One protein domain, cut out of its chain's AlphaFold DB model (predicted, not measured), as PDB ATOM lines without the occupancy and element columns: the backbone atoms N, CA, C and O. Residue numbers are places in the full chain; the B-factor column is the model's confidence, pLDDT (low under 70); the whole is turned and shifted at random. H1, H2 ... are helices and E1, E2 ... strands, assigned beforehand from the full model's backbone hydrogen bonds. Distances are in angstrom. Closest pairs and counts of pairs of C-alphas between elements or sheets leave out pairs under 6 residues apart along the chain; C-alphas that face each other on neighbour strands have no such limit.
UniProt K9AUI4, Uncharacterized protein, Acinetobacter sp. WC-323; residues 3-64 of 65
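Overview. This is residues 3 to 64 of the 65 residues of an uncharacterized protein of Acinetobacter sp. WC-323 (UniProt K9AUI4). What is the shape? One strongly twisted antiparallel sheet, in the order E1 E2 E3 E4 E5, has the helix H1 packed over one face, making two layers. How is it built? The 62 printed residues, of mixed class, hold a meander, each strand the antiparallel neighbour of the one before, then H1. The whole is compact, with a radius of gyration of the C-alphas of 11.9 A, yet elongated, spanning 37 by 21 by 19 A.

Arrangement. How do the strands pair? E1, residues 3 to 6, E2, 9 to 12, E3, 17 to 23, E4, 29 to 35, and E5, 46 to 50, form successive hairpins. Within hydrogen-bond range, for instance, are N 3 and O 11, N 10 and O 19, N 18 and O 34, and N 31 and O 48, each pair at 2.8 A. Where is the helix? H1, residues 53 to 62, is on the sheet at a height of 8.9 A, over E4 and, only just, not over E3, where 2 of its C-alphas fall. It runs along E4 at 4 degrees on the local plane; their closest C-alphas, of Val 29 and Ser 53, are 6.8 A apart. Its O i to N i+4 pairs are each within hydrogen-bond range.

Along the chain. Where are the ends? E1 begins at C-alpha 3 (265.562, 199.670, 148.060); H1 ends at C-alpha 62 (278.587, 198.797, 145.454). How long are the longer elements? E3 measures 19.3 A, E4 19.8 A and H1 14.4 A from first to last C-alpha.

Size, cuts and confidence. How large is it? The two farthest C-alphas, of Gly 26 and Asn 40, are 37.7 A apart. Are there breaks? The printed part has no cut and no long link. Where is confidence low? Residues 38 to 43 have pLDDT under 70.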
ATOM      1  N   ILE A   3     266.707 199.429 147.177       90.25
ATOM      2  CA  ILE A   3     265.562 199.670 148.060       90.25
ATOM      3  C   ILE A   3     265.380 198.450 148.950       90.25
ATOM      4  O   ILE A   3     265.245 197.341 148.441       90.25
ATOM      5  N   LYS A   4     265.334 198.644 150.267       91.81
ATOM      6  CA  LYS A   4     264.938 197.587 151.203       91.81
ATOM      7  C   LYS A   4     263.419 197.408 151.142       91.81
ATOM      8  O   LYS A   4     262.699 198.388 151.319       91.81
ATOM      9  N   ILE A   5     262.951 196.190 150.880       90.31
ATOM     10  CA  ILE A   5     261.512 195.883 150.770       90.31
ATOM     11  C   ILE A   5     260.997 195.055 151.947       90.31
ATOM     12  O   ILE A   5     259.865 195.253 152.372       90.31
ATOM     13  N   GLU A   6     261.840 194.194 152.515       90.38
ATOM     14  CA  GLU A   6     261.549 193.409 153.716       90.38
ATOM     15  C   GLU A   6     262.806 193.319 154.588       90.38
ATOM     16  O   GLU A   6     263.888 193.812 154.236       90.38
ATOM     17  N   GLU A   7     262.682 192.697 155.758       88.50
ATOM     18  CA  GLU A   7     263.851 192.341 156.548       88.50
ATOM     19  C   GLU A   7     264.769 191.436 155.712       88.50
ATOM     20  O   GLU A   7     264.343 190.405 155.207       88.50
ATOM     21  N   ASN A   8     266.023 191.857 155.525       90.62
ATOM     22  CA  ASN A   8     267.033 191.141 154.738       90.62
ATOM     23  C   ASN A   8     266.744 190.975 153.233       90.62
ATOM     24  O   ASN A   8     267.477 190.247 152.565       90.62
ATOM     25  N   ILE A   9     265.750 191.675 152.674       90.31
ATOM     26  CA  ILE A   9     265.457 191.644 151.234       90.31
ATOM     27  C   ILE A   9     265.526 193.048 150.645       90.31
ATOM     28  O   ILE A   9     264.852 193.982 151.091       90.31
ATOM     29  N   TYR A  10     266.329 193.175 149.594       92.44
ATOM     30  CA  TYR A  10     266.561 194.411 148.868       92.44
ATOM     31  C   TYR A  10     266.284 194.200 147.383       92.44
ATOM     32  O   TYR A  10     266.474 193.113 146.846       92.44
ATOM     33  N   VAL A  11     265.867 195.260 146.703       90.38
ATOM     34  CA  VAL A  11     265.690 195.296 145.253       90.38
ATOM     35  C   VAL A  11     266.528 196.425 144.695       90.38
ATOM     36  O   VAL A  11     266.373 197.583 145.084       90.38
ATOM     37  N   ASN A  12     267.402 196.094 143.757       88.75
ATOM     38  CA  ASN A  12     268.131 197.077 142.982       88.75
ATOM     39  C   ASN A  12     267.394 197.332 141.671       88.75
ATOM     40  O   ASN A  12     267.395 196.487 140.776       88.75
ATOM     41  N   LYS A  13     266.774 198.507 141.549       81.44
ATOM     42  CA  LYS A  13     266.008 198.870 140.348       81.44
ATOM     43  C   LYS A  13     266.886 199.200 139.137       81.44
ATOM     44  O   LYS A  13     266.394 199.085 138.023       81.44
ATOM     45  N   ASN A  14     268.151 199.579 139.342       83.75
ATOM     46  CA  ASN A  14     269.065 199.903 138.237       83.75
ATOM     47  C   ASN A  14     269.544 198.628 137.537       83.75
ATOM     48  O   ASN A  14     269.599 198.570 136.314       83.75
ATOM     49  N   HIS A  15     269.856 197.604 138.329       77.25
ATOM     50  CA  HIS A  15     270.399 196.335 137.842       77.25
ATOM     51  C   HIS A  15     269.340 195.235 137.721       77.25
ATOM     52  O   HIS A  15     269.639 194.149 137.239       77.25
ATOM     53  N   ILE A  16     268.107 195.522 138.154       84.88
ATOM     54  CA  ILE A  16     266.954 194.620 138.110       84.88
ATOM     55  C   ILE A  16     267.306 193.289 138.789       84.88
ATOM     56  O   ILE A  16     267.181 192.205 138.227       84.88
ATOM     57  N   VAL A  17     267.791 193.386 140.029       87.62
ATOM     58  CA  VAL A  17     268.121 192.231 140.873       87.62
ATOM     59  C   VAL A  17     267.452 192.337 142.240       87.62
ATOM     60  O   VAL A  17     267.275 193.441 142.762       87.62
ATOM     61  N   SER A  18     267.109 191.200 142.843       90.50
ATOM     62  CA  SER A  18     266.839 191.105 144.278       90.50
ATOM     63  C   SER A  18     268.061 190.572 145.003       90.50
ATOM     64  O   SER A  18     268.696 189.630 144.541       90.50
ATOM     65  N   VAL A  19     268.343 191.151 146.162       92.00
ATOM     66  CA  VAL A  19     269.427 190.763 147.055       92.00
ATOM     67  C   VAL A  19     268.795 190.267 148.347       92.00
ATOM     68  O   VAL A  19     268.079 191.016 149.013       92.00
ATOM     69  N   LYS A  20     269.035 189.005 148.692       94.06
ATOM     70  CA  LYS A  20     268.539 188.361 149.915       94.06
ATOM     71  C   LYS A  20     269.712 188.050 150.825       94.06
ATOM     72  O   LYS A  20     270.693 187.466 150.376       94.06
ATOM     73  N   ILE A  21     269.607 188.430 152.089       94.56
ATOM     74  CA  ILE A  21     270.670 188.287 153.082       94.56
ATOM     75  C   ILE A  21     270.297 187.167 154.055       94.56
ATOM     76  O   ILE A  21     269.204 187.144 154.614       94.56
ATOM     77  N   PHE A  22     271.224 186.247 154.276       94.00
ATOM     78  CA  PHE A  22     271.098 185.104 155.168       94.00
ATOM     79  C   PHE A  22     272.227 185.181 156.201       94.00
ATOM     80  O   PHE A  22     273.346 184.742 155.918       94.00
ATOM     81  N   PRO A  23     271.976 185.766 157.385       90.94
ATOM     82  CA  PRO A  23     272.956 185.783 158.462       90.94
ATOM     83  C   PRO A  23     273.361 184.355 158.821       90.94
ATOM     84  O   PRO A  23     272.508 183.485 159.007       90.94
ATOM     85  N   GLN A  24     274.662 184.118 158.921       85.94
ATOM     86  CA  GLN A  24     275.217 182.869 159.411       85.94
ATOM     87  C   GLN A  24     275.771 183.089 160.826       85.94
ATOM     88  O   GLN A  24     276.097 184.203 161.245       85.94
ATOM     89  N   GLY A  25     275.806 182.022 161.624       82.94
ATOM     90  CA  GLY A  25     276.372 182.090 162.970       82.94
ATOM     91  C   GLY A  25     277.847 182.499 162.925       82.94
ATOM     92  O   GLY A  25     278.562 182.146 161.996       82.94
ATOM     93  N   GLY A  26     278.315 183.230 163.940       80.44
ATOM     94  CA  GLY A  26     279.719 183.653 164.016       80.44
ATOM     95  C   GLY A  26     280.064 184.919 163.225       80.44
ATOM     96  O   GLY A  26     281.238 185.255 163.134       80.44
ATOM     97  N   GLY A  27     279.069 185.645 162.701       82.31
ATOM     98  CA  GLY A  27     279.267 186.948 162.050       82.31
ATOM     99  C   GLY A  27     279.435 186.891 160.530       82.31
ATOM    100  O   GLY A  27     279.448 187.947 159.897       82.31
ATOM    101  N   SER A  28     279.491 185.690 159.951       89.19
ATOM    102  CA  SER A  28     279.442 185.477 158.507       89.19
ATOM    103  C   SER A  28     278.034 185.703 157.952       89.19
ATOM    104  O   SER A  28     277.026 185.657 158.664       89.19
ATOM    105  N   VAL A  29     277.942 185.977 156.653       93.19
ATOM    106  CA  VAL A  29     276.681 186.295 155.977       93.19
ATOM    107  C   VAL A  29     276.681 185.685 154.583       93.19
ATOM    108  O   VAL A  29     277.608 185.896 153.816       93.19
ATOM    109  N   ARG A  30     275.612 184.985 154.206       94.69
ATOM    110  CA  ARG A  30     275.380 184.576 152.814       94.69
ATOM    111  C   ARG A  30     274.439 185.552 152.135       94.69
ATOM    112  O   ARG A  30     273.422 185.932 152.702       94.69
ATOM    113  N   VAL A  31     274.737 185.920 150.901       95.00
ATOM    114  CA  VAL A  31     273.898 186.790 150.080       95.00
ATOM    115  C   VAL A  31     273.496 186.038 148.819       95.00
ATOM    116  O   VAL A  31     274.354 185.481 148.143       95.00
ATOM    117  N   ALA A  32     272.205 186.009 148.499       93.38
ATOM    118  CA  ALA A  32     271.716 185.547 147.204       93.38
ATOM    119  C   ALA A  32     271.329 186.748 146.341       93.38
ATOM    120  O   ALA A  32     270.590 187.625 146.795       93.38
ATOM    121  N   ILE A  33     271.815 186.776 145.105       91.38
ATOM    122  CA  ILE A  33     271.494 187.792 144.107       91.38
ATOM    123  C   ILE A  33     270.738 187.103 142.971       91.38
ATOM    124  O   ILE A  33     271.292 186.250 142.277       91.38
ATOM    125  N   ASP A  34     269.474 187.484 142.793       88.88
ATOM    126  CA  ASP A  34     268.584 186.956 141.757       88.88
ATOM    127  C   ASP A  34     268.270 188.054 140.743       88.88
ATOM    128  O   ASP A  34     267.892 189.157 141.133       88.88
ATOM    129  N   THR A  35     268.360 187.771 139.444       86.31
ATOM    130  CA  THR A  35     267.888 188.704 138.414       86.31
ATOM    131  C   THR A  35     266.364 188.679 138.332       86.31
ATOM    132  O   THR A  35     265.748 187.634 138.146       86.31
ATOM    133  N   LEU A  36     265.740 189.849 138.437       76.88
ATOM    134  CA  LEU A  36     264.294 190.044 138.389       76.88
ATOM    135  C   LEU A  36     263.827 190.261 136.941       76.88
ATOM    136  O   LEU A  36     263.222 191.281 136.631       76.88
ATOM    137  N   HIS A  37     264.121 189.330 136.029       71.31
ATOM    138  CA  HIS A  37     263.577 189.378 134.666       71.31
ATOM    139  C   HIS A  37     262.711 188.169 134.319       71.31
ATOM    140  O   HIS A  37     262.928 187.037 134.737       71.31
ATOM    141  N   THR A  38     261.673 188.481 133.554       57.53
ATOM    142  CA  THR A  38     260.486 187.691 133.250       57.53
ATOM    143  C   THR A  38     260.776 186.425 132.436       57.53
ATOM    144  O   THR A  38     261.419 186.477 131.388       57.53
ATOM    145  N   SER A  39     260.229 185.311 132.926       51.66
ATOM    146  CA  SER A  39     259.911 184.027 132.270       51.66
ATOM    147  C   SER A  39     261.005 183.190 131.587       51.66
ATOM    148  O   SER A  39     260.822 181.977 131.550       51.66
ATOM    149  N   ASN A  40     262.122 183.743 131.095       55.91
ATOM    150  CA  ASN A  40     263.067 182.985 130.244       55.91
ATOM    151  C   ASN A  40     264.556 183.066 130.645       55.91
ATOM    152  O   ASN A  40     265.403 182.564 129.905       55.91
ATOM    153  N   SER A  41     264.925 183.671 131.779       56.72
ATOM    154  CA  SER A  41     266.334 183.690 132.194       56.72
ATOM    155  C   SER A  41     266.720 182.370 132.867       56.72
ATOM    156  O   SER A  41     266.230 182.055 133.949       56.72
ATOM    157  N   SER A  42     267.632 181.610 132.259       57.72
ATOM    158  CA  SER A  42     268.209 180.385 132.838       57.72
ATOM    159  C   SER A  42     269.234 180.657 133.948       57.72
ATOM    160  O   SER A  42     269.912 179.739 134.408       57.72
ATOM    161  N   THR A  43     269.414 181.918 134.335       68.50
ATOM    162  CA  THR A  43     270.412 182.336 135.313       68.50
ATOM    163  C   THR A  43     269.849 182.103 136.709       68.50
ATOM    164  O   THR A  43     268.968 182.829 137.162       68.50
ATOM    165  N   GLY A  44     270.317 181.042 137.366       74.75
ATOM    166  CA  GLY A  44     269.998 180.774 138.766       74.75
ATOM    167  C   GLY A  44     270.592 181.821 139.712       74.75
ATOM    168  O   GLY A  44     271.390 182.669 139.307       74.75
ATOM    169  N   SER A  45     270.211 181.734 140.983       86.06
ATOM    170  CA  SER A  45     270.721 182.590 142.055       86.06
ATOM    171  C   SER A  45     272.248 182.550 142.140       86.06
ATOM    172  O   SER A  45     272.843 181.472 142.201       86.06
ATOM    173  N   ILE A  46     272.881 183.722 142.213       89.75
ATOM    174  CA  ILE A  46     274.299 183.830 142.569       89.75
ATOM    175  C   ILE A  46     274.385 183.899 144.089       89.75
ATOM    176  O   ILE A  46     273.808 184.798 144.699       89.75
ATOM    177  N   PHE A  47     275.116 182.967 144.697       91.44
ATOM    178  CA  PHE A  47     275.381 182.974 146.131       91.44
ATOM    179  C   PHE A  47     276.779 183.519 146.404       91.44
ATOM    180  O   PHE A  47     277.753 183.065 145.807       91.44
ATOM    181  N   VAL A  48     276.864 184.471 147.325       92.69
ATOM    182  CA  VAL A  48     278.113 185.060 147.802       92.69
ATOM    183  C   VAL A  48     278.190 184.829 149.304       92.69
ATOM    184  O   VAL A  48     277.313 185.277 150.042       92.69
ATOM    185  N   ASP A  49     279.217 184.115 149.750       93.81
ATOM    186  CA  ASP A  49     279.526 183.961 151.169       93.81
ATOM    187  C   ASP A  49     280.490 185.072 151.591       93.81
ATOM    188  O   ASP A  49     281.537 185.269 150.977       93.81
ATOM    189  N   LEU A  50     280.101 185.820 152.617       94.44
ATOM    190  CA  LEU A  50     280.835 186.940 153.185       94.44
ATOM    191  C   LEU A  50     281.291 186.569 154.595       94.44
ATOM    192  O   LEU A  50     280.525 185.999 155.378       94.44
ATOM    193  N   GLU A  51     282.531 186.907 154.928       93.44
ATOM    194  CA  GLU A  51     283.133 186.551 156.217       93.44
ATOM    195  C   GLU A  51     282.664 187.469 157.350       93.44
ATOM    196  O   GLU A  51     282.695 187.075 158.515       93.44
ATOM    197  N   SER A  52     282.193 188.676 157.019       92.44
ATOM    198  CA  SER A  52     281.785 189.671 158.007       92.44
ATOM    199  C   SER A  52     280.593 190.529 157.568       92.44
ATOM    200  O   SER A  52     280.274 190.681 156.385       92.44
ATOM    201  N   SER A  53     279.959 191.184 158.544       88.31
ATOM    202  CA  SER A  53     278.955 192.228 158.298       88.31
ATOM    203  C   SER A  53     279.536 193.482 157.630       88.31
ATOM    204  O   SER A  53     278.793 194.243 157.008       88.31
ATOM    205  N   THR A  54     280.851 193.699 157.720       93.31
ATOM    206  CA  THR A  54     281.546 194.791 157.029       93.31
ATOM    207  C   THR A  54     281.579 194.553 155.521       93.31
ATOM    208  O   THR A  54     281.251 195.460 154.756       93.31
ATOM    209  N   ASP A  55     281.873 193.328 155.084       93.31
ATOM    210  CA  ASP A  55     281.867 192.965 153.660       93.31
ATOM    211  C   ASP A  55     280.466 193.088 153.054       93.31
ATOM    212  O   ASP A  55     280.297 193.533 151.917       93.31
ATOM    213  N   LEU A  56     279.437 192.769 153.848       91.81
ATOM    214  CA  LEU A  56     278.046 192.983 153.461       91.81
ATOM    215  C   LEU A  56     277.757 194.463 153.200       91.81
ATOM    216  O   LEU A  56     277.117 194.792 152.201       91.81
ATOM    217  N   ALA A  57     278.224 195.356 154.074       91.88
ATOM    218  CA  ALA A  57     278.036 196.792 153.888       91.88
ATOM    219  C   ALA A  57     278.712 197.288 152.598       91.88
ATOM    220  O   ALA A  57     278.101 198.050 151.847       91.88
ATOM    221  N   PHE A  58     279.923 196.802 152.298       93.38
ATOM    222  CA  PHE A  58     280.614 197.111 151.044       93.38
ATOM    223  C   PHE A  58     279.843 196.622 149.814       93.38
ATOM    224  O   PHE A  58     279.649 197.395 148.874       93.38
ATOM    225  N   LEU A  59     279.346 195.382 149.829       90.62
ATOM    226  CA  LEU A  59     278.553 194.836 148.725       90.62
ATOM    227  C   LEU A  59     277.278 195.655 148.480       90.62
ATOM    228  O   LEU A  59     276.958 195.980 147.338       90.62
ATOM    229  N   LEU A  60     276.549 196.010 149.542       90.88
ATOM    230  CA  LEU A  60     275.322 196.800 149.416       90.88
ATOM    231  C   LEU A  60     275.604 198.218 148.906       90.88
ATOM    232  O   LEU A  60     274.807 198.730 148.122       90.88
ATOM    233  N   SER A  61     276.728 198.824 149.303       90.38
ATOM    234  CA  SER A  61     277.171 200.121 148.775       90.38
ATOM    235  C   SER A  61     277.508 200.033 147.287       90.38
ATOM    236  O   SER A  61     277.047 200.863 146.513       90.38
ATOM    237  N   ALA A  62     278.240 198.999 146.863       87.44
ATOM    238  CA  ALA A  62     278.587 198.797 145.454       87.44
ATOM    239  C   ALA A  62     277.355 198.552 144.565       87.44
ATOM    240  O   ALA A  62     277.374 198.853 143.379       87.44
ATOM    241  N   LEU A  63     276.278 198.003 145.131       85.81
ATOM    242  CA  LEU A  63     274.993 197.838 144.446       85.81
ATOM    243  C   LEU A  63     274.112 199.102 144.514       85.81
ATOM    244  O   LEU A  63     273.038 199.131 143.912       85.81
ATOM    245  N   GLN A  64     274.481 200.126 145.279       83.19
ATOM    246  CA  GLN A  64     273.734 201.386 145.309       83.19
ATOM    247  C   GLN A  64     274.109 202.324 144.162       83.19
ATOM    248  O   GLN A  64     273.184 202.963 143.635       83.19
TER     249      GLN A  64